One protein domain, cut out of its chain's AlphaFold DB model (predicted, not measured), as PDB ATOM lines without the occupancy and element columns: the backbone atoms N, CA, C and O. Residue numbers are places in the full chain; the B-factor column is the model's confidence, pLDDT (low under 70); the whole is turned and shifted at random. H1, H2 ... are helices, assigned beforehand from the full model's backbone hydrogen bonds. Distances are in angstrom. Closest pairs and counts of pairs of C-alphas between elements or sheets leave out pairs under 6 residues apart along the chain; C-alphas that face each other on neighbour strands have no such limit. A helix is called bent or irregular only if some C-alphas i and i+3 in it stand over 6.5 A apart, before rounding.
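What this domain is: This is residues 32 to 181 of the 228 residues of an uncharacterized protein of Pseudallescheria apiosperma (UniProt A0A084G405). The long helix H1 runs through the middle of an elongated, loose helical layer, with H4 along one side of it and H2, set off by a wider gap, along the other, while H3 slants over one face of the layer and touches these three helices. The short helix H5 lies crosswise near the beginning of H1, at one end of the long axis, reached by a long link from H4. The printed part has 150 residues with five named helices, in the order H1, H2, H3, H4, H5, and no named strand; the class is all helix. H1 to H4 form a bundle, helices roughly side by side, that is up and down, each running against the one before it in the chain. The whole is loose, with a radius of gyration of the C-alphas of 20.3 A, and spans 64 by 35 by 20 A.

Where its parts are: H1, the longest helix, covers residues 32 to 69 and measures 55.4 A from its first C-alpha, at (51.499, 26.491, 44.917), to its last, at (16.614, -2.899, 13.512). It has a kink of 36 degrees near residue 45; it is neither bent nor irregular, but only just: C-alphas 43 and 46 are 6.4 A apart. H2, residues 76 to 99, is 33.2 A long. H3, residues 101 to 122, is 32.6 A long, and H4, residues 132 to 154, is 32.2 A long. H5, residues 167 to 181, is 21.0 A long and ends with C-alpha 181 at (57.347, 22.521, 26.142).

How they stand to each other: H1 has its centre 3.6 A from the mean of the C-alphas, nearest of the five. It touches H4 with residues 47 to 65 alone, opposite ways at a shallow tilt of 16 degrees; their closest C-alphas are those of Pro 47 and Trp 154, 6.6 A apart. H1 touches H3 with residues 49 to 64 alone, the same way at a steep tilt of 36 degrees, only just beyond shallow; their closest C-alphas, of Met 57 and Thr 110, are 6.0 A apart. H3 is the hub, touching three helices. H2 and H3 form a helical hairpin: residues 88 to 96 touch residues 101 to 111, opposite ways at a shallow tilt of 34 degrees, only just short of steep, and the closest C-alphas, of Val 92 and Gly 104, are 4.6 A apart. H3 and H4 form another helical hairpin at a steep tilt of 39 degrees, touching with residues 121 to 122 and 132 to 136; the C-alphas of Ile 121 and Ala 132, the closest, are 5.8 A apart. H1 and H2 are close but not clearly touching, with the C-alphas of Arg 67 and Leu 80 the closest at 7.9 A. H5 touches no helix; it is close to H1 but not clearly touching, the C-alphas of Leu 36 and Glu 169 being the closest at 7.1 A. H2 and H4 are apart, and H5 is apart from H2, H3 and H4. In H2, H3 and H5 every O i to N i+4 pair is within hydrogen-bond range; in H1 31 of 34 are, and in H4 16 of 19.

The domain as a whole: The C-alphas of Arg 73 and Glu 168 are the two farthest apart, at 65.4 A. The printed part has no cut. The link from H2 to H3 is tight, those from H1 to H2 and from H3 to H4 are short, and that from H4 to H5, residues 155 to 166, is long. The mean pLDDT of the printed part is 71.2, and 59 residues are under 70, among them residues 62 to 104 and 157 to 163; H2 has a mean of 58.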
ATOM      1  N   THR A  32      52.150  25.439  45.711       77.12
ATOM      2  CA  THR A  32      51.499  26.491  44.917       77.12
ATOM      3  C   THR A  32      51.289  26.049  43.469       77.12
ATOM      4  O   THR A  32      50.186  26.195  42.940       77.12
ATOM      5  N   GLU A  33      52.284  25.402  42.859       78.75
ATOM      6  CA  GLU A  33      52.161  24.820  41.514       78.75
ATOM      7  C   GLU A  33      51.049  23.765  41.460       78.75
ATOM      8  O   GLU A  33      50.168  23.805  40.603       78.75
ATOM      9  N   LYS A  34      51.018  22.846  42.431       80.12
ATOM     10  CA  LYS A  34      49.997  21.796  42.483       80.12
ATOM     11  C   LYS A  34      48.590  22.355  42.692       80.12
ATOM     12  O   LYS A  34      47.629  21.797  42.160       80.12
ATOM     13  N   LYS A  35      48.441  23.432  43.471       82.94
ATOM     14  CA  LYS A  35      47.157  24.133  43.647       82.94
ATOM     15  C   LYS A  35      46.713  24.806  42.348       82.94
ATOM     16  O   LYS A  35      45.546  24.674  41.986       82.94
ATOM     17  N   LEU A  36      47.638  25.448  41.633       81.88
ATOM     18  CA  LEU A  36      47.383  26.083  40.342       81.88
ATOM     19  C   LEU A  36      46.941  25.062  39.283       81.88
ATOM     20  O   LEU A  36      45.906  25.250  38.643       81.88
ATOM     21  N   LEU A  37      47.665  23.947  39.159       80.25
ATOM     22  CA  LEU A  37      47.314  22.865  38.234       80.25
ATOM     23  C   LEU A  37      45.947  22.263  38.569       80.25
ATOM     24  O   LEU A  37      45.098  22.158  37.693       80.25
ATOM     25  N   ARG A  38      45.665  21.990  39.850       81.12
ATOM     26  CA  ARG A  38      44.340  21.508  40.280       81.12
ATOM     27  C   ARG A  38      43.212  22.477  39.947       81.12
ATOM     28  O   ARG A  38      42.119  22.028  39.627       81.12
ATOM     29  N   LYS A  39      43.447  23.787  40.046       81.06
ATOM     30  CA  LYS A  39      42.462  24.817  39.690       81.06
ATOM     31  C   LYS A  39      42.177  24.803  38.186       81.06
ATOM     32  O   LYS A  39      41.016  24.895  37.797       81.06
ATOM     33  N   CYS A  40      43.217  24.632  37.368       79.44
ATOM     34  CA  CYS A  40      43.088  24.481  35.918       79.44
ATOM     35  C   CYS A  40      42.339  23.196  35.556       79.44
ATOM     36  O   CYS A  40      41.341  23.254  34.839       79.44
ATOM     37  N   ASP A  41      42.753  22.063  36.122       79.50
ATOM     38  CA  ASP A  41      42.109  20.767  35.920       79.50
ATOM     39  C   ASP A  41      40.632  20.822  36.324       79.50
ATOM     40  O   ASP A  41      39.767  20.379  35.580       79.50
ATOM     41  N   LEU A  42      40.297  21.433  37.464       81.38
ATOM     42  CA  LEU A  42      38.914  21.525  37.940       81.38
ATOM     43  C   LEU A  42      38.021  22.394  37.041       81.38
ATOM     44  O   LEU A  42      36.806  22.211  37.041       81.38
ATOM     45  N   HIS A  43      38.596  23.332  36.288       81.19
ATOM     46  CA  HIS A  43      37.843  24.191  35.375       81.19
ATOM     47  C   HIS A  43      37.733  23.592  33.964       81.19
ATOM     48  O   HIS A  43      36.696  23.729  33.319       81.19
ATOM     49  N   LEU A  44      38.775  22.891  33.506       78.31
ATOM     50  CA  LEU A  44      38.848  22.281  32.174       78.31
ATOM     51  C   LEU A  44      38.215  20.886  32.112       78.31
ATOM     52  O   LEU A  44      37.613  20.528  31.099       78.31
ATOM     53  N   LEU A  45      38.315  20.093  33.181       79.81
ATOM     54  CA  LEU A  45      37.793  18.727  33.203       79.81
ATOM     55  C   LEU A  45      36.267  18.663  33.062       79.81
ATOM     56  O   LEU A  45      35.818  17.858  32.257       79.81
ATOM     57  N   PRO A  46      35.437  19.465  33.759       82.56
ATOM     58  CA  PRO A  46      33.983  19.348  33.643       82.56
ATOM     59  C   PRO A  46      33.433  19.492  32.211       82.56
ATOM     60  O   PRO A  46      32.684  18.605  31.797       82.56
ATOM     61  N   PRO A  47      33.796  20.519  31.415       82.12
ATOM     62  CA  PRO A  47      33.317  20.610  30.037       82.12
ATOM     63  C   PRO A  47      33.875  19.489  29.154       82.12
ATOM     64  O   PRO A  47      33.135  18.950  28.331       82.12
ATOM     65  N   LEU A  48      35.132  19.074  29.355       78.81
ATOM     66  CA  LEU A  48      35.703  17.923  28.649       78.81
ATOM     67  C   LEU A  48      34.937  16.635  28.960       78.81
ATOM     68  O   LEU A  48      34.609  15.893  28.044       78.81
ATOM     69  N   ILE A  49      34.594  16.396  30.227       79.94
ATOM     70  CA  ILE A  49      33.813  15.238  30.671       79.94
ATOM     71  C   ILE A  49      32.433  15.240  30.017       79.94
ATOM     72  O   ILE A  49      32.003  14.200  29.529       79.94
ATOM     73  N   VAL A  50      31.753  16.387  29.969       83.00
ATOM     74  CA  VAL A  50      30.421  16.506  29.354       83.00
ATOM     75  C   VAL A  50      30.480  16.242  27.849       83.00
ATOM     76  O   VAL A  50      29.687  15.458  27.335       83.00
ATOM     77  N   ILE A  51      31.429  16.856  27.140       81.94
ATOM     78  CA  ILE A  51      31.592  16.661  25.692       81.94
ATOM     79  C   ILE A  51      31.980  15.215  25.383       81.94
ATOM     80  O   ILE A  51      31.468  14.622  24.437       81.94
ATOM     81  N   PHE A  52      32.861  14.634  26.190       76.38
ATOM     82  CA  PHE A  52      33.317  13.261  26.031       76.38
ATOM     83  C   PHE A  52      32.203  12.248  26.314       76.38
ATOM     84  O   PHE A  52      32.003  11.326  25.527       76.38
ATOM     85  N   PHE A  53      31.431  12.457  27.383       80.50
ATOM     86  CA  PHE A  53      30.226  11.687  27.693       80.50
ATOM     87  C   PHE A  53      29.246  11.715  26.519       80.50
ATOM     88  O   PHE A  53      28.804  10.669  26.050       80.50
ATOM     89  N   LEU A  54      28.959  12.908  25.996       80.19
ATOM     90  CA  LEU A  54      28.003  13.082  24.911       80.19
ATOM     91  C   LEU A  54      28.502  12.459  23.599       80.19
ATOM     92  O   LEU A  54      27.772  11.724  22.947       80.19
ATOM     93  N   SER A  55      29.783  12.647  23.266       78.25
ATOM     94  CA  SER A  55      30.415  12.007  22.106       78.25
ATOM     95  C   SER A  55      30.368  10.481  22.171       78.25
ATOM     96  O   SER A  55      30.431   9.832  21.124       78.25
ATOM     97  N   PHE A  56      30.361   9.888  23.364       73.38
ATOM     98  CA  PHE A  56      30.223   8.444  23.501       73.38
ATOM     99  C   PHE A  56      28.781   7.982  23.452       73.38
ATOM    100  O   PHE A  56      28.520   6.947  22.843       73.38
ATOM    101  N   MET A  57      27.868   8.751  24.036       77.31
ATOM    102  CA  MET A  57      26.441   8.471  24.000       77.31
ATOM    103  C   MET A  57      25.937   8.361  22.550       77.31
ATOM    104  O   MET A  57      25.316   7.354  22.207       77.31
ATOM    105  N   ASP A  58      26.357   9.280  21.672       74.44
ATOM    106  CA  ASP A  58      26.051   9.234  20.233       74.44
ATOM    107  C   ASP A  58      26.511   7.918  19.588       74.44
ATOM    108  O   ASP A  58      25.802   7.294  18.792       74.44
ATOM    109  N   ARG A  59      27.722   7.462  19.935       69.88
ATOM    110  CA  ARG A  59      28.304   6.238  19.368       69.88
ATOM    111  C   ARG A  59      27.567   4.993  19.854       69.88
ATOM    112  O   ARG A  59      27.339   4.092  19.050       69.88
ATOM    113  N   THR A  60      27.184   4.928  21.129       71.31
ATOM    114  CA  THR A  60      26.500   3.752  21.692       71.31
ATOM    115  C   THR A  60      25.035   3.683  21.268       71.31
ATOM    116  O   THR A  60      24.550   2.600  20.935       71.31
ATOM    117  N   ASN A  61      24.340   4.820  21.202       73.31
ATOM    118  CA  ASN A  61      22.924   4.882  20.837       73.31
ATOM    119  C   ASN A  61      22.672   4.447  19.390       73.31
ATOM    120  O   ASN A  61      21.768   3.648  19.131       73.31
ATOM    121  N   ILE A  62      23.508   4.901  18.447       69.25
ATOM    122  CA  ILE A  62      23.415   4.491  17.037       69.25
ATOM    123  C   ILE A  62      23.651   2.983  16.897       69.25
ATOM    124  O   ILE A  62      22.916   2.306  16.174       69.25
ATOM    125  N   VAL A  63      24.643   2.438  17.609       67.88
ATOM    126  CA  VAL A  63      24.947   0.999  17.586       67.88
ATOM    127  C   VAL A  63      23.777   0.189  18.137       67.88
ATOM    128  O   VAL A  63      23.368  -0.776  17.495       67.88
ATOM    129  N   HIS A  64      23.198   0.589  19.273       66.62
ATOM    130  CA  HIS A  64      22.055  -0.104  19.872       66.62
ATOM    131  C   HIS A  64      20.835  -0.114  18.936       66.62
ATOM    132  O   HIS A  64      20.157  -1.134  18.808       66.62
ATOM    133  N   PHE A  65      20.592   0.988  18.219       66.00
ATOM    134  CA  PHE A  65      19.502   1.074  17.252       66.00
ATOM    135  C   PHE A  65      19.729   0.233  15.984       66.00
ATOM    136  O   PHE A  65      18.848  -0.528  15.585       66.00
ATOM    137  N   ILE A  66      20.897   0.336  15.338       66.00
ATOM    138  CA  ILE A  66      21.199  -0.464  14.133       66.00
ATOM    139  C   ILE A  66      21.033  -1.954  14.446       66.00
ATOM    140  O   ILE A  66      20.495  -2.717  13.647       66.00
ATOM    141  N   ARG A  67      21.440  -2.349  15.652       60.72
ATOM    142  CA  ARG A  67      21.329  -3.707  16.167       60.72
ATOM    143  C   ARG A  67      19.877  -4.142  16.365       60.72
ATOM    144  O   ARG A  67      19.520  -5.223  15.910       60.72
ATOM    145  N   SER A  68      19.037  -3.302  16.976       61.12
ATOM    146  CA  SER A  68      17.615  -3.613  17.174       61.12
ATOM    147  C   SER A  68      16.816  -3.634  15.865       61.12
ATOM    148  O   SER A  68      15.866  -4.401  15.744       61.12
ATOM    149  N   SER A  69      17.230  -2.870  14.847       60.69
ATOM    150  CA  SER A  69      16.614  -2.899  13.512       60.69
ATOM    151  C   SER A  69      16.911  -4.178  12.716       60.69
ATOM    152  O   SER A  69      16.186  -4.470  11.765       60.69
ATOM    153  N   ILE A  70      17.978  -4.911  13.053       61.16
ATOM    154  CA  ILE A  70      18.408  -6.136  12.353       61.16
ATOM    155  C   ILE A  70      17.812  -7.398  13.014       61.16
ATOM    156  O   ILE A  70      17.923  -8.505  12.490       61.16
ATOM    157  N   GLU A  71      17.143  -7.261  14.160       58.69
ATOM    158  CA  GLU A  71      16.882  -8.394  15.039       58.69
ATOM    159  C   GLU A  71      15.646  -9.226  14.656       58.69
ATOM    160  O   GLU A  71      14.533  -9.030  15.142       58.69
ATOM    161  N   SER A  72      15.874 -10.242  13.821       50.34
ATOM    162  CA  SER A  72      15.052 -11.449  13.756       50.34
ATOM    163  C   SER A  72      15.781 -12.620  14.441       50.34
ATOM    164  O   SER A  72      16.729 -13.154  13.873       50.34
ATOM    165  N   ARG A  73      15.254 -13.058  15.601       48.91
ATOM    166  CA  ARG A  73      15.524 -14.299  16.384       48.91
ATOM    167  C   ARG A  73      16.527 -14.223  17.554       48.91
ATOM    168  O   ARG A  73      17.707 -13.974  17.378       48.91
ATOM    169  N   TYR A  74      16.040 -14.667  18.721       49.84
ATOM    170  CA  TYR A  74      16.656 -14.880  20.050       49.84
ATOM    171  C   TYR A  74      18.138 -15.327  20.164       49.84
ATOM    172  O   TYR A  74      18.692 -15.237  21.257       49.84
ATOM    173  N   GLN A  75      18.798 -15.801  19.104       48.62
ATOM    174  CA  GLN A  75      20.225 -16.168  19.123       48.62
ATOM    175  C   GLN A  75      21.160 -14.978  18.877       48.62
ATOM    176  O   GLN A  75      22.266 -14.949  19.419       48.62
ATOM    177  N   THR A  76      20.699 -13.950  18.159       53.25
ATOM    178  CA  THR A  76      21.419 -12.675  18.049       53.25
ATOM    179  C   THR A  76      21.662 -12.081  19.432       53.25
ATOM    180  O   THR A  76      22.740 -11.556  19.678       53.25
ATOM    181  N   LEU A  77      20.714 -12.228  20.362       51.34
ATOM    182  CA  LEU A  77      20.716 -11.586  21.679       51.34
ATOM    183  C   LEU A  77      21.953 -11.931  22.535       51.34
ATOM    184  O   LEU A  77      22.470 -11.069  23.242       51.34
ATOM    185  N   ALA A  78      22.477 -13.159  22.439       47.50
ATOM    186  CA  ALA A  78      23.693 -13.575  23.147       47.50
ATOM    187  C   ALA A  78      24.976 -13.040  22.480       47.50
ATOM    188  O   ALA A  78      25.879 -12.571  23.174       47.50
ATOM    189  N   ALA A  79      25.048 -13.047  21.143       54.28
ATOM    190  CA  ALA A  79      26.149 -12.433  20.393       54.28
ATOM    191  C   ALA A  79      26.184 -10.910  20.594       54.28
ATOM    192  O   ALA A  79      27.244 -10.309  20.735       54.28
ATOM    193  N   LEU A  80      25.008 -10.303  20.695       54.44
ATOM    194  CA  LEU A  80      24.776  -8.905  21.008       54.44
ATOM    195  C   LEU A  80      25.198  -8.540  22.429       54.44
ATOM    196  O   LEU A  80      25.849  -7.518  22.604       54.44
ATOM    197  N   TYR A  81      24.899  -9.385  23.416       54.03
ATOM    198  CA  TYR A  81      25.345  -9.187  24.796       54.03
ATOM    199  C   TYR A  81      26.870  -9.297  24.918       54.03
ATOM    200  O   TYR A  81      27.504  -8.494  25.599       54.03
ATOM    201  N   MET A  82      27.478 -10.250  24.204       50.19
ATOM    202  CA  MET A  82      28.936 -10.393  24.136       50.19
ATOM    203  C   MET A  82      29.595  -9.235  23.373       50.19
ATOM    204  O   MET A  82      30.657  -8.777  23.784       50.19
ATOM    205  N   ALA A  83      28.971  -8.721  22.307       57.59
ATOM    206  CA  ALA A  83      29.440  -7.550  21.566       57.59
ATOM    207  C   ALA A  83      29.298  -6.250  22.375       57.59
ATOM    208  O   ALA A  83      30.219  -5.437  22.362       57.59
ATOM    209  N   GLU A  84      28.202  -6.072  23.122       58.31
ATOM    210  CA  GLU A  84      28.049  -4.980  24.091       58.31
ATOM    211  C   GLU A  84      29.123  -5.074  25.160       58.31
ATOM    212  O   GLU A  84      29.843  -4.108  25.377       58.31
ATOM    213  N   LEU A  85      29.305  -6.244  25.777       57.16
ATOM    214  CA  LEU A  85      30.323  -6.432  26.802       57.16
ATOM    215  C   LEU A  85      31.728  -6.149  26.258       57.16
ATOM    216  O   LEU A  85      32.510  -5.509  26.948       57.16
ATOM    217  N   ASN A  86      32.041  -6.543  25.017       58.22
ATOM    218  CA  ASN A  86      33.333  -6.248  24.394       58.22
ATOM    219  C   ASN A  86      33.495  -4.765  24.038       58.22
ATOM    220  O   ASN A  86      34.580  -4.217  24.203       58.22
ATOM    221  N   HIS A  87      32.439  -4.093  23.573       65.69
ATOM    222  CA  HIS A  87      32.468  -2.657  23.291       65.69
ATOM    223  C   HIS A  87      32.599  -1.842  24.586       65.69
ATOM    224  O   HIS A  87      33.389  -0.898  24.652       65.69
ATOM    225  N   TYR A  88      31.889  -2.252  25.643       63.91
ATOM    226  CA  TYR A  88      31.995  -1.686  26.983       63.91
ATOM    227  C   TYR A  88      33.380  -1.935  27.594       63.91
ATOM    228  O   TYR A  88      34.022  -1.025  28.109       63.91
ATOM    229  N   PHE A  89      33.899  -3.152  27.472       61.00
ATOM    230  CA  PHE A  89      35.213  -3.517  27.986       61.00
ATOM    231  C   PHE A  89      36.347  -2.809  27.237       61.00
ATOM    232  O   PHE A  89      37.266  -2.280  27.862       61.00
ATOM    233  N   MET A  90      36.267  -2.730  25.906       62.22
ATOM    234  CA  MET A  90      37.311  -2.103  25.102       62.22
ATOM    235  C   MET A  90      37.312  -0.580  25.230       62.22
ATOM    236  O   MET A  90      38.383   0.015  25.250       62.22
ATOM    237  N   GLY A  91      36.150   0.063  25.392       63.97
ATOM    238  CA  GLY A  91      36.109   1.499  25.681       63.97
ATOM    239  C   GLY A  91      36.554   1.848  27.105       63.97
ATOM    240  O   GLY A  91      37.200   2.877  27.290       63.97
ATOM    241  N   VAL A  92      36.339   0.965  28.095       62.72
ATOM    242  CA  VAL A  92      36.971   1.100  29.422       62.72
ATOM    243  C   VAL A  92      38.489   0.982  29.307       62.72
ATOM    244  O   VAL A  92      39.202   1.831  29.836       62.72
ATOM    245  N   LEU A  93      38.998  -0.034  28.601       61.06
ATOM    246  CA  LEU A  93      40.438  -0.200  28.402       61.06
ATOM    247  C   LEU A  93      41.035   1.000  27.668       61.06
ATOM    248  O   LEU A  93      42.026   1.548  28.135       61.06
ATOM    249  N   LEU A  94      40.417   1.454  26.578       61.91
ATOM    250  CA  LEU A  94      40.894   2.605  25.819       61.91
ATOM    251  C   LEU A  94      40.878   3.886  26.664       61.91
ATOM    252  O   LEU A  94      41.872   4.603  26.683       61.91
ATOM    253  N   GLY A  95      39.812   4.133  27.432       61.16
ATOM    254  CA  GLY A  95      39.742   5.270  28.353       61.16
ATOM    255  C   GLY A  95      40.836   5.229  29.424       61.16
ATOM    256  O   GLY A  95      41.486   6.245  29.676       61.16
ATOM    257  N   ILE A  96      41.099   4.047  29.992       60.59
ATOM    258  CA  ILE A  96      42.172   3.832  30.972       60.59
ATOM    259  C   ILE A  96      43.556   4.031  30.338       60.59
ATOM    260  O   ILE A  96      44.418   4.642  30.970       60.59
ATOM    261  N   PHE A  97      43.773   3.546  29.112       55.72
ATOM    262  CA  PHE A  97      45.056   3.645  28.411       55.72
ATOM    263  C   PHE A  97      45.347   5.049  27.859       55.72
ATOM    264  O   PHE A  97      46.505   5.455  27.877       55.72
ATOM    265  N   GLU A  98      44.341   5.789  27.382       54.56
ATOM    266  CA  GLU A  98      44.538   7.099  26.739       54.56
ATOM    267  C   GLU A  98      44.482   8.281  27.717       54.56
ATOM    268  O   GLU A  98      45.199   9.259  27.516       54.56
ATOM    269  N   ALA A  99      43.661   8.217  28.773       55.94
ATOM    270  CA  ALA A  99      43.432   9.375  29.649       55.94
ATOM    271  C   ALA A  99      43.235   9.034  31.147       55.94
ATOM    272  O   ALA A  99      42.971   9.923  31.961       55.94
ATOM    273  N   GLY A 100      43.399   7.765  31.542       65.81
ATOM    274  CA  GLY A 100      43.353   7.311  32.934       65.81
ATOM    275  C   GLY A 100      41.976   6.841  33.425       65.81
ATOM    276  O   GLY A 100      41.038   6.616  32.667       65.81
ATOM    277  N   ILE A 101      41.845   6.646  34.742       68.12
ATOM    278  CA  ILE A 101      40.669   6.000  35.367       68.12
ATOM    279  C   ILE A 101      39.377   6.814  35.176       68.12
ATOM    280  O   ILE A 101      38.306   6.239  34.986       68.12
ATOM    281  N   VAL A 102      39.472   8.146  35.203       68.56
ATOM    282  CA  VAL A 102      38.318   9.062  35.133       68.56
ATOM    283  C   VAL A 102      37.517   8.896  33.822       68.56
ATOM    284  O   VAL A 102      36.309   8.664  33.910       68.56
ATOM    285  N   PRO A 103      38.144   8.914  32.627       65.94
ATOM    286  CA  PRO A 103      37.481   8.566  31.366       65.94
ATOM    287  C   PRO A 103      36.821   7.181  31.364       65.94
ATOM    288  O   PRO A 103      35.714   7.024  30.850       65.94
ATOM    289  N   GLY A 104      37.467   6.179  31.970       67.56
ATOM    290  CA  GLY A 104      36.930   4.818  32.051       67.56
ATOM    291  C   GLY A 104      35.628   4.735  32.858       67.56
ATOM    292  O   GLY A 104      34.682   4.065  32.446       67.56
ATOM    293  N   CYS A 105      35.529   5.463  33.975       72.31
ATOM    294  CA  CYS A 105      34.300   5.531  34.771       72.31
ATOM    295  C   CYS A 105      33.155   6.239  34.031       72.31
ATOM    296  O   CYS A 105      32.007   5.807  34.130       72.31
ATOM    297  N   ILE A 106      33.455   7.290  33.261       71.69
ATOM    298  CA  ILE A 106      32.458   7.998  32.437       71.69
ATOM    299  C   ILE A 106      31.844   7.046  31.414       71.69
ATOM    300  O   ILE A 106      30.638   7.089  31.174       71.69
ATOM    301  N   TYR A 107      32.641   6.132  30.872       68.06
ATOM    302  CA  TYR A 107      32.169   5.149  29.908       68.06
ATOM    303  C   TYR A 107      31.133   4.178  30.498       68.06
ATOM    304  O   TYR A 107      30.108   3.911  29.871       68.06
ATOM    305  N   LEU A 108      31.335   3.724  31.741       71.25
ATOM    306  CA  LEU A 108      30.360   2.885  32.453       71.25
ATOM    307  C   LEU A 108      29.026   3.613  32.667       71.25
ATOM    308  O   LEU A 108      27.957   3.037  32.467       71.25
ATOM    309  N   ILE A 109      29.094   4.890  33.050       77.19
ATOM    310  CA  ILE A 109      27.907   5.724  33.280       77.19
ATOM    311  C   ILE A 109      27.179   5.988  31.955       77.19
ATOM    312  O   ILE A 109      25.952   5.917  31.905       77.19
ATOM    313  N   THR A 110      27.928   6.231  30.876       76.94
ATOM    314  CA  THR A 110      27.375   6.452  29.530       76.94
ATOM    315  C   THR A 110      26.611   5.227  29.042       76.94
ATOM    316  O   THR A 110      25.490   5.366  28.564       76.94
ATOM    317  N   GLY A 111      27.155   4.021  29.238       70.19
ATOM    318  CA  GLY A 111      26.470   2.775  28.885       70.19
ATOM    319  C   GLY A 111      25.148   2.569  29.623       70.19
ATOM    320  O   GLY A 111      24.123   2.277  29.006       70.19
ATOM    321  N   ALA A 112      25.141   2.791  30.941       75.38
ATOM    322  CA  ALA A 112      23.921   2.696  31.742       75.38
ATOM    323  C   ALA A 112      22.857   3.724  31.311       75.38
ATOM    324  O   ALA A 112      21.668   3.406  31.253       75.38
ATOM    325  N   PHE A 113      23.280   4.946  30.975       79.19
ATOM    326  CA  PHE A 113      22.381   6.009  30.527       79.19
ATOM    327  C   PHE A 113      21.854   5.778  29.101       79.19
ATOM    328  O   PHE A 113      20.676   6.007  28.839       79.19
ATOM    329  N   SER A 114      22.693   5.252  28.205       71.94
ATOM    330  CA  SER A 114      22.337   4.881  26.828       71.94
ATOM    331  C   SER A 114      21.233   3.816  26.797       71.94
ATOM    332  O   SER A 114      20.237   3.978  26.090       71.94
ATOM    333  N   GLY A 115      21.323   2.787  27.649       70.19
ATOM    334  CA  GLY A 115      20.264   1.778  27.786       70.19
ATOM    335  C   GLY A 115      18.934   2.349  28.297       70.19
ATOM    336  O   GLY A 115      17.863   1.979  27.811       70.19
ATOM    337  N   LEU A 116      18.987   3.301  29.236       75.44
ATOM    338  CA  LEU A 116      17.795   3.988  29.740       75.44
ATOM    339  C   LEU A 116      17.153   4.882  28.666       75.44
ATOM    340  O   LEU A 116      15.928   4.899  28.525       75.44
ATOM    341  N   LEU A 117      17.968   5.600  27.891       76.94
ATOM    342  CA  LEU A 117      17.503   6.461  26.807       76.94
ATOM    343  C   LEU A 117      16.846   5.641  25.686       76.94
ATOM    344  O   LEU A 117      15.775   6.010  25.207       76.94
ATOM    345  N   ALA A 118      17.424   4.490  25.329       69.25
ATOM    346  CA  ALA A 118      16.829   3.559  24.371       69.25
ATOM    347  C   ALA A 118      15.436   3.076  24.823       69.25
ATOM    348  O   ALA A 118      14.493   3.071  24.029       69.25
ATOM    349  N   PHE A 119      15.271   2.751  26.111       72.94
ATOM    350  CA  PHE A 119      13.973   2.376  26.683       72.94
ATOM    351  C   PHE A 119      12.953   3.528  26.658       72.94
ATOM    352  O   PHE A 119      11.777   3.323  26.342       72.94
ATOM    353  N   ALA A 120      13.386   4.755  26.958       76.38
ATOM    354  CA  ALA A 120      12.522   5.932  26.890       76.38
ATOM    355  C   ALA A 120      12.036   6.204  25.454       76.38
ATOM    356  O   ALA A 120      10.861   6.501  25.241       76.38
ATOM    357  N   ILE A 121      12.910   6.039  24.459       71.56
ATOM    358  CA  ILE A 121      12.597   6.319  23.054       71.56
ATOM    359  C   ILE A 121      11.747   5.210  22.416       71.56
ATOM    360  O   ILE A 121      10.906   5.501  21.564       71.56
ATOM    361  N   ALA A 122      11.861   3.961  22.880       69.00
ATOM    362  CA  ALA A 122      10.931   2.897  22.497       69.00
ATOM    363  C   ALA A 122       9.466   3.273  22.813       69.00
ATOM    364  O   ALA A 122       8.573   3.036  21.997       69.00
ATOM    365  N   ASN A 123       9.230   3.952  23.945       75.50
ATOM    366  CA  ASN A 123       7.910   4.461  24.337       75.50
ATOM    367  C   ASN A 123       7.452   5.697  23.533       75.50
ATOM    368  O   ASN A 123       6.285   6.073  23.610       75.50
ATOM    369  N   MET A 124       8.339   6.325  22.753       71.25
ATOM    370  CA  MET A 124       8.018   7.450  21.863       71.25
ATOM    371  C   MET A 124       7.713   7.023  20.416       71.25
ATOM    372  O   MET A 124       7.459   7.878  19.563       71.25
ATOM    373  N   SER A 125       7.717   5.718  20.118       68.88
ATOM    374  CA  SER A 125       7.290   5.204  18.812       68.88
ATOM    375  C   SER A 125       5.839   5.617  18.515       68.88
ATOM    376  O   SER A 125       4.925   5.354  19.291       68.88
ATOM    377  N   GLY A 126       5.621   6.330  17.403       69.44
ATOM    378  CA  GLY A 126       4.294   6.810  16.994       69.44
ATOM    379  C   GLY A 126       3.943   8.237  17.433       69.44
ATOM    380  O   GLY A 126       2.952   8.793  16.951       69.44
ATOM    381  N   VAL A 127       4.766   8.894  18.260       73.62
ATOM    382  CA  VAL A 127       4.588  10.321  18.571       73.62
ATOM    383  C   VAL A 127       4.951  11.149  17.334       73.62
ATOM    384  O   VAL A 127       6.081  11.115  16.847       73.62
ATOM    385  N   GLY A 128       3.974  11.880  16.788       70.81
ATOM    386  CA  GLY A 128       4.156  12.716  15.594       70.81
ATOM    387  C   GLY A 128       4.262  11.948  14.269       70.81
ATOM    388  O   GLY A 128       4.680  12.534  13.275       70.81
ATOM    389  N   GLY A 129       3.900  10.657  14.236       75.94
ATOM    390  CA  GLY A 129       3.967   9.824  13.025       75.94
ATOM    391  C   GLY A 129       5.384   9.394  12.625       75.94
ATOM    392  O   GLY A 129       5.588   8.917  11.509       75.94
ATOM    393  N   TYR A 130       6.362   9.567  13.517       77.38
ATOM    394  CA  TYR A 130       7.738   9.135  13.303       77.38
ATOM    395  C   TYR A 130       8.055   7.858  14.078       77.38
ATOM    396  O   TYR A 130       7.633   7.664  15.220       77.38
ATOM    397  N   GLU A 131       8.855   7.007  13.444       76.50
ATOM    398  CA  GLU A 131       9.468   5.848  14.078       76.50
ATOM    399  C   GLU A 131      10.476   6.280  15.151       76.50
ATOM    400  O   GLU A 131      11.144   7.313  15.015       76.50
ATOM    401  N   ALA A 132      10.632   5.461  16.193       73.69
ATOM    402  CA  ALA A 132      11.493   5.742  17.347       73.69
ATOM    403  C   ALA A 132      12.937   6.121  16.961       73.69
ATOM    404  O   ALA A 132      13.558   6.967  17.598       73.69
ATOM    405  N   TRP A 133      13.455   5.574  15.862       73.94
ATOM    406  CA  TRP A 133      14.819   5.833  15.397       73.94
ATOM    407  C   TRP A 133      15.085   7.277  14.972       73.94
ATOM    408  O   TRP A 133      16.196   7.772  15.143       73.94
ATOM    409  N   ARG A 134      14.075   7.980  14.444       80.50
ATOM    410  CA  ARG A 134      14.218   9.394  14.060       80.50
ATOM    411  C   ARG A 134      14.317  10.281  15.290       80.50
ATOM    412  O   ARG A 134      15.066  11.251  15.288       80.50
ATOM    413  N   TRP A 135      13.584   9.925  16.342       79.44
ATOM    414  CA  TRP A 135      13.605  10.650  17.605       79.44
ATOM    415  C   TRP A 135      14.963  10.569  18.304       79.44
ATOM    416  O   TRP A 135      15.352  11.563  18.906       79.44
ATOM    417  N   ILE A 136      15.712   9.467  18.148       78.56
ATOM    418  CA  ILE A 136      17.105   9.366  18.625       78.56
ATOM    419  C   ILE A 136      17.944  10.480  17.994       78.56
ATOM    420  O   ILE A 136      18.433  11.353  18.703       78.56
ATOM    421  N   PHE A 137      18.013  10.530  16.660       77.69
ATOM    422  CA  PHE A 137      18.809  11.538  15.952       77.69
ATOM    423  C   PHE A 137      18.364  12.977  16.230       77.69
ATOM    424  O   PHE A 137      19.200  13.875  16.287       77.69
ATOM    425  N   ILE A 138      17.060  13.218  16.394       83.38
ATOM    426  CA  ILE A 138      16.535  14.563  16.661       83.38
ATOM    427  C   ILE A 138      16.881  15.008  18.085       83.38
ATOM    428  O   ILE A 138      17.408  16.103  18.265       83.38
ATOM    429  N   LEU A 139      16.592  14.185  19.097       83.38
ATOM    430  CA  LEU A 139      16.834  14.543  20.497       83.38
ATOM    431  C   LEU A 139      18.331  14.669  20.787       83.38
ATOM    432  O   LEU A 139      18.765  15.640  21.406       83.38
ATOM    433  N   GLU A 140      19.117  13.718  20.300       82.00
ATOM    434  CA  GLU A 140      20.560  13.670  20.502       82.00
ATOM    435  C   GLU A 140      21.290  14.726  19.661       82.00
ATOM    436  O   GLU A 140      22.154  15.439  20.169       82.00
ATOM    437  N   GLY A 141      20.862  14.940  18.413       83.81
ATOM    438  CA  GLY A 141      21.380  16.001  17.548       83.81
ATOM    439  C   GLY A 141      21.125  17.408  18.099       83.81
ATOM    440  O   GLY A 141      21.991  18.276  18.018       83.81
ATOM    441  N   ILE A 142      19.959  17.652  18.706       88.69
ATOM    442  CA  ILE A 142      19.673  18.937  19.366       88.69
ATOM    443  C   ILE A 142      20.531  19.098  20.623       88.69
ATOM    444  O   ILE A 142      21.106  20.165  20.839       88.69
ATOM    445  N   LEU A 143      20.640  18.052  21.445       87.19
ATOM    446  CA  LEU A 143      21.433  18.091  22.672       87.19
ATOM    447  C   LEU A 143      22.916  18.369  22.375       87.19
ATOM    448  O   LEU A 143      23.512  19.254  22.987       87.19
ATOM    449  N   THR A 144      23.491  17.678  21.390       85.62
ATOM    450  CA  THR A 144      24.873  17.878  20.922       85.62
ATOM    451  C   THR A 144      25.086  19.239  20.282       85.62
ATOM    452  O   THR A 144      26.101  19.879  20.560       85.62
ATOM    453  N   ALA A 145      24.126  19.742  19.504       88.38
ATOM    454  CA  ALA A 145      24.198  21.088  18.948       88.38
ATOM    455  C   ALA A 145      24.228  22.161  20.047       88.38
ATOM    456  O   ALA A 145      25.047  23.078  19.989       88.38
ATOM    457  N   ILE A 146      23.387  22.035  21.080       89.44
ATOM    458  CA  ILE A 146      23.374  22.967  22.217       89.44
ATOM    459  C   ILE A 146      24.707  22.907  22.963       89.44
ATOM    460  O   ILE A 146      25.327  23.947  23.187       89.44
ATOM    461  N   VAL A 147      25.185  21.708  23.305       87.25
ATOM    462  CA  VAL A 147      26.465  21.540  24.010       87.25
ATOM    463  C   VAL A 147      27.633  22.065  23.173       87.25
ATOM    464  O   VAL A 147      28.518  22.709  23.726       87.25
ATOM    465  N   GLY A 148      27.617  21.885  21.851       84.62
ATOM    466  CA  GLY A 148      28.629  22.431  20.944       84.62
ATOM    467  C   GLY A 148      28.621  23.961  20.852       84.62
ATOM    468  O   GLY A 148      29.674  24.582  20.724       84.62
ATOM    469  N   VAL A 149      27.457  24.606  20.959       87.44
ATOM    470  CA  VAL A 149      27.380  26.076  21.028       87.44
ATOM    471  C   VAL A 149      27.874  26.582  22.384       87.44
ATOM    472  O   VAL A 149      28.600  27.576  22.446       87.44
ATOM    473  N   VAL A 150      27.513  25.889  23.465       85.25
ATOM    474  CA  VAL A 150      27.915  26.245  24.831       85.25
ATOM    475  C   VAL A 150      29.408  25.983  25.066       85.25
ATOM    476  O   VAL A 150      30.054  26.757  25.773       85.25
ATOM    477  N   SER A 151      29.996  24.956  24.445       80.94
ATOM    478  CA  SER A 151      31.413  24.613  24.619       80.94
ATOM    479  C   SER A 151      32.342  25.745  24.191       80.94
ATOM    480  O   SER A 151      33.342  25.981  24.863       80.94
ATOM    481  N   LYS A 152      31.960  26.522  23.165       77.44
ATOM    482  CA  LYS A 152      32.685  27.727  22.733       77.44
ATOM    483  C   LYS A 152      32.848  28.764  23.854       77.44
ATOM    484  O   LYS A 152      33.781  29.555  23.820       77.44
ATOM    485  N   TRP A 153      31.923  28.806  24.810       78.00
ATOM    486  CA  TRP A 153      31.952  29.754  25.928       78.00
ATOM    487  C   TRP A 153      32.515  29.121  27.204       78.00
ATOM    488  O   TRP A 153      32.952  29.840  28.096       78.00
ATOM    489  N   TRP A 154      32.503  27.788  27.299       75.31
ATOM    490  CA  TRP A 154      32.959  27.053  28.479       75.31
ATOM    491  C   TRP A 154      34.455  26.708  28.412       75.31
ATOM    492  O   TRP A 154      35.123  26.710  29.441       75.31
ATOM    493  N   ILE A 155      35.005  26.422  27.229       75.94
ATOM    494  CA  ILE A 155      36.397  25.970  27.090       75.94
ATOM    495  C   ILE A 155      37.299  27.156  26.728       75.94
ATOM    496  O   ILE A 155      37.198  27.674  25.618       75.94
ATOM    497  N   PRO A 156      38.199  27.599  27.627       70.25
ATOM    498  CA  PRO A 156      39.258  28.521  27.253       70.25
ATOM    499  C   PRO A 156      40.314  27.772  26.432       70.25
ATOM    500  O   PRO A 156      40.945  26.839  26.923       70.25
ATOM    501  N   ASP A 157      40.523  28.203  25.188       65.62
ATOM    502  CA  ASP A 157      41.468  27.556  24.267       65.62
ATOM    503  C   ASP A 157      42.940  27.731  24.686       65.62
ATOM    504  O   ASP A 157      43.785  26.904  24.351       65.62
ATOM    505  N   TRP A 158      43.257  28.804  25.425       63.03
ATOM    506  CA  TRP A 158      44.621  29.153  25.833       63.03
ATOM    507  C   TRP A 158      44.659  29.792  27.229       63.03
ATOM    508  O   TRP A 158      43.699  30.466  27.620       63.03
ATOM    509  N   PRO A 159      45.782  29.665  27.971       62.09
ATOM    510  CA  PRO A 159      45.971  30.308  29.274       62.09
ATOM    511  C   PRO A 159      45.868  31.834  29.193       62.09
ATOM    512  O   PRO A 159      45.631  32.495  30.198       62.09
ATOM    513  N   GLU A 160      46.005  32.397  27.989       61.25
ATOM    514  CA  GLU A 160      45.821  33.819  27.734       61.25
ATOM    515  C   GLU A 160      44.357  34.278  27.732       61.25
ATOM    516  O   GLU A 160      44.070  35.424  28.072       61.25
ATOM    517  N   THR A 161      43.445  33.368  27.395       61.09
ATOM    518  CA  THR A 161      41.990  33.586  27.339       61.09
ATOM    519  C   THR A 161      41.302  33.126  28.632       61.09
ATOM    520  O   THR A 161      40.092  33.272  28.800       61.09
ATOM    521  N   ALA A 162      42.056  32.555  29.576       64.25
ATOM    522  CA  ALA A 162      41.535  32.004  30.817       64.25
ATOM    523  C   ALA A 162      41.150  33.111  31.815       64.25
ATOM    524  O   ALA A 162      41.960  33.577  32.610       64.25
ATOM    525  N   HIS A 163      39.870  33.483  31.826       59.09
ATOM    526  CA  HIS A 163      39.313  34.493  32.736       59.09
ATOM    527  C   HIS A 163      39.305  34.059  34.226       59.09
ATOM    528  O   HIS A 163      38.965  34.845  35.109       59.09
ATOM    529  N   PHE A 164      39.651  32.804  34.543       71.00
ATOM    530  CA  PHE A 164      39.645  32.283  35.920       71.00
ATOM    531  C   PHE A 164      40.991  32.432  36.664       71.00
ATOM    532  O   PHE A 164      41.045  32.171  37.871       71.00
ATOM    533  N   LEU A 165      42.066  32.814  35.963       71.25
ATOM    534  CA  LEU A 165      43.419  32.956  36.513       71.25
ATOM    535  C   LEU A 165      43.700  34.417  36.877       71.25
ATOM    536  O   LEU A 165      43.384  35.320  36.102       71.25
ATOM    537  N   SER A 166      44.313  34.655  38.038       77.12
ATOM    538  CA  SER A 166      44.877  35.977  38.337       77.12
ATOM    539  C   SER A 166      46.100  36.259  37.451       77.12
ATOM    540  O   SER A 166      46.723  35.335  36.927       77.12
ATOM    541  N   GLU A 167      46.470  37.533  37.291       74.19
ATOM    542  CA  GLU A 167      47.637  37.949  36.490       74.19
ATOM    543  C   GLU A 167      48.928  37.225  36.936       74.19
ATOM    544  O   GLU A 167      49.717  36.764  36.111       74.19
ATOM    545  N   GLU A 168      49.098  37.052  38.252       73.19
ATOM    546  CA  GLU A 168      50.232  36.345  38.861       73.19
ATOM    547  C   GLU A 168      50.193  34.832  38.585       73.19
ATOM    548  O   GLU A 168      51.203  34.242  38.194       73.19
ATOM    549  N   GLU A 169      49.024  34.195  38.727       75.38
ATOM    550  CA  GLU A 169      48.829  32.769  38.425       75.38
ATOM    551  C   GLU A 169      49.059  32.471  36.934       75.38
ATOM    552  O   GLU A 169      49.657  31.453  36.580       75.38
ATOM    553  N   ARG A 170      48.626  33.377  36.049       74.31
ATOM    554  CA  ARG A 170      48.818  33.275  34.598       74.31
ATOM    555  C   ARG A 170      50.293  33.373  34.216       74.31
ATOM    556  O   ARG A 170      50.758  32.564  33.415       74.31
ATOM    557  N   ALA A 171      51.043  34.314  34.795       75.88
ATOM    558  CA  ALA A 171      52.480  34.449  34.548       75.88
ATOM    559  C   ALA A 171      53.264  33.202  35.002       75.88
ATOM    560  O   ALA A 171      54.161  32.728  34.295       75.88
ATOM    561  N   LEU A 172      52.871  32.609  36.136       76.56
ATOM    562  CA  LEU A 172      53.419  31.332  36.601       76.56
ATOM    563  C   LEU A 172      53.093  30.186  35.631       76.56
ATOM    564  O   LEU A 172      53.988  29.430  35.261       76.56
ATOM    565  N   LEU A 173      51.852  30.088  35.148       74.38
ATOM    566  CA  LEU A 173      51.449  29.028  34.220       74.38
ATOM    567  C   LEU A 173      52.180  29.123  32.869       74.38
ATOM    568  O   LEU A 173      52.657  28.117  32.351       74.38
ATOM    569  N   VAL A 174      52.323  30.332  32.317       76.44
ATOM    570  CA  VAL A 174      53.039  30.570  31.050       76.44
ATOM    571  C   VAL A 174      54.527  30.247  31.187       76.44
ATOM    572  O   VAL A 174      55.092  29.596  30.309       76.44
ATOM    573  N   SER A 175      55.163  30.642  32.297       75.81
ATOM    574  CA  SER A 175      56.574  30.311  32.532       75.81
ATOM    575  C   SER A 175      56.795  28.803  32.701       75.81
ATOM    576  O   SER A 175      57.767  28.267  32.168       75.81
ATOM    577  N   ARG A 176      55.858  28.090  33.340       74.44
ATOM    578  CA  ARG A 176      55.887  26.626  33.454       74.44
ATOM    579  C   ARG A 176      55.697  25.925  32.110       74.44
ATOM    580  O   ARG A 176      56.462  25.014  31.806       74.44
ATOM    581  N   ILE A 177      54.731  26.364  31.298       71.12
ATOM    582  CA  ILE A 177      54.505  25.838  29.941       71.12
ATOM    583  C   ILE A 177      55.755  26.057  29.081       71.12
ATOM    584  O   ILE A 177      56.181  25.139  28.388       71.12
ATOM    585  N   ALA A 178      56.400  27.224  29.174       71.19
ATOM    586  CA  ALA A 178      57.656  27.490  28.473       71.19
ATOM    587  C   ALA A 178      58.799  26.549  28.912       71.19
ATOM    588  O   ALA A 178      59.631  26.170  28.088       71.19
ATOM    589  N   GLN A 179      58.825  26.139  30.185       69.88
ATOM    590  CA  GLN A 179      59.793  25.168  30.708       69.88
ATOM    591  C   GLN A 179      59.479  23.713  30.309       69.88
ATOM    592  O   GLN A 179      60.410  22.970  30.014       69.88
ATOM    593  N   ASP A 180      58.204  23.301  30.280       66.44
ATOM    594  CA  ASP A 180      57.790  21.930  29.914       66.44
ATOM    595  C   ASP A 180      57.826  21.667  28.405       66.44
ATOM    596  O   ASP A 180      58.137  20.560  27.968       66.44
ATOM    597  N   VAL A 181      57.486  22.672  27.597       59.38
ATOM    598  CA  VAL A 181      57.347  22.521  26.142       59.38
ATOM    599  C   VAL A 181      58.692  22.686  25.417       59.38
ATOM    600  O   VAL A 181      58.868  22.168  24.311       59.38
TER     601      VAL A 181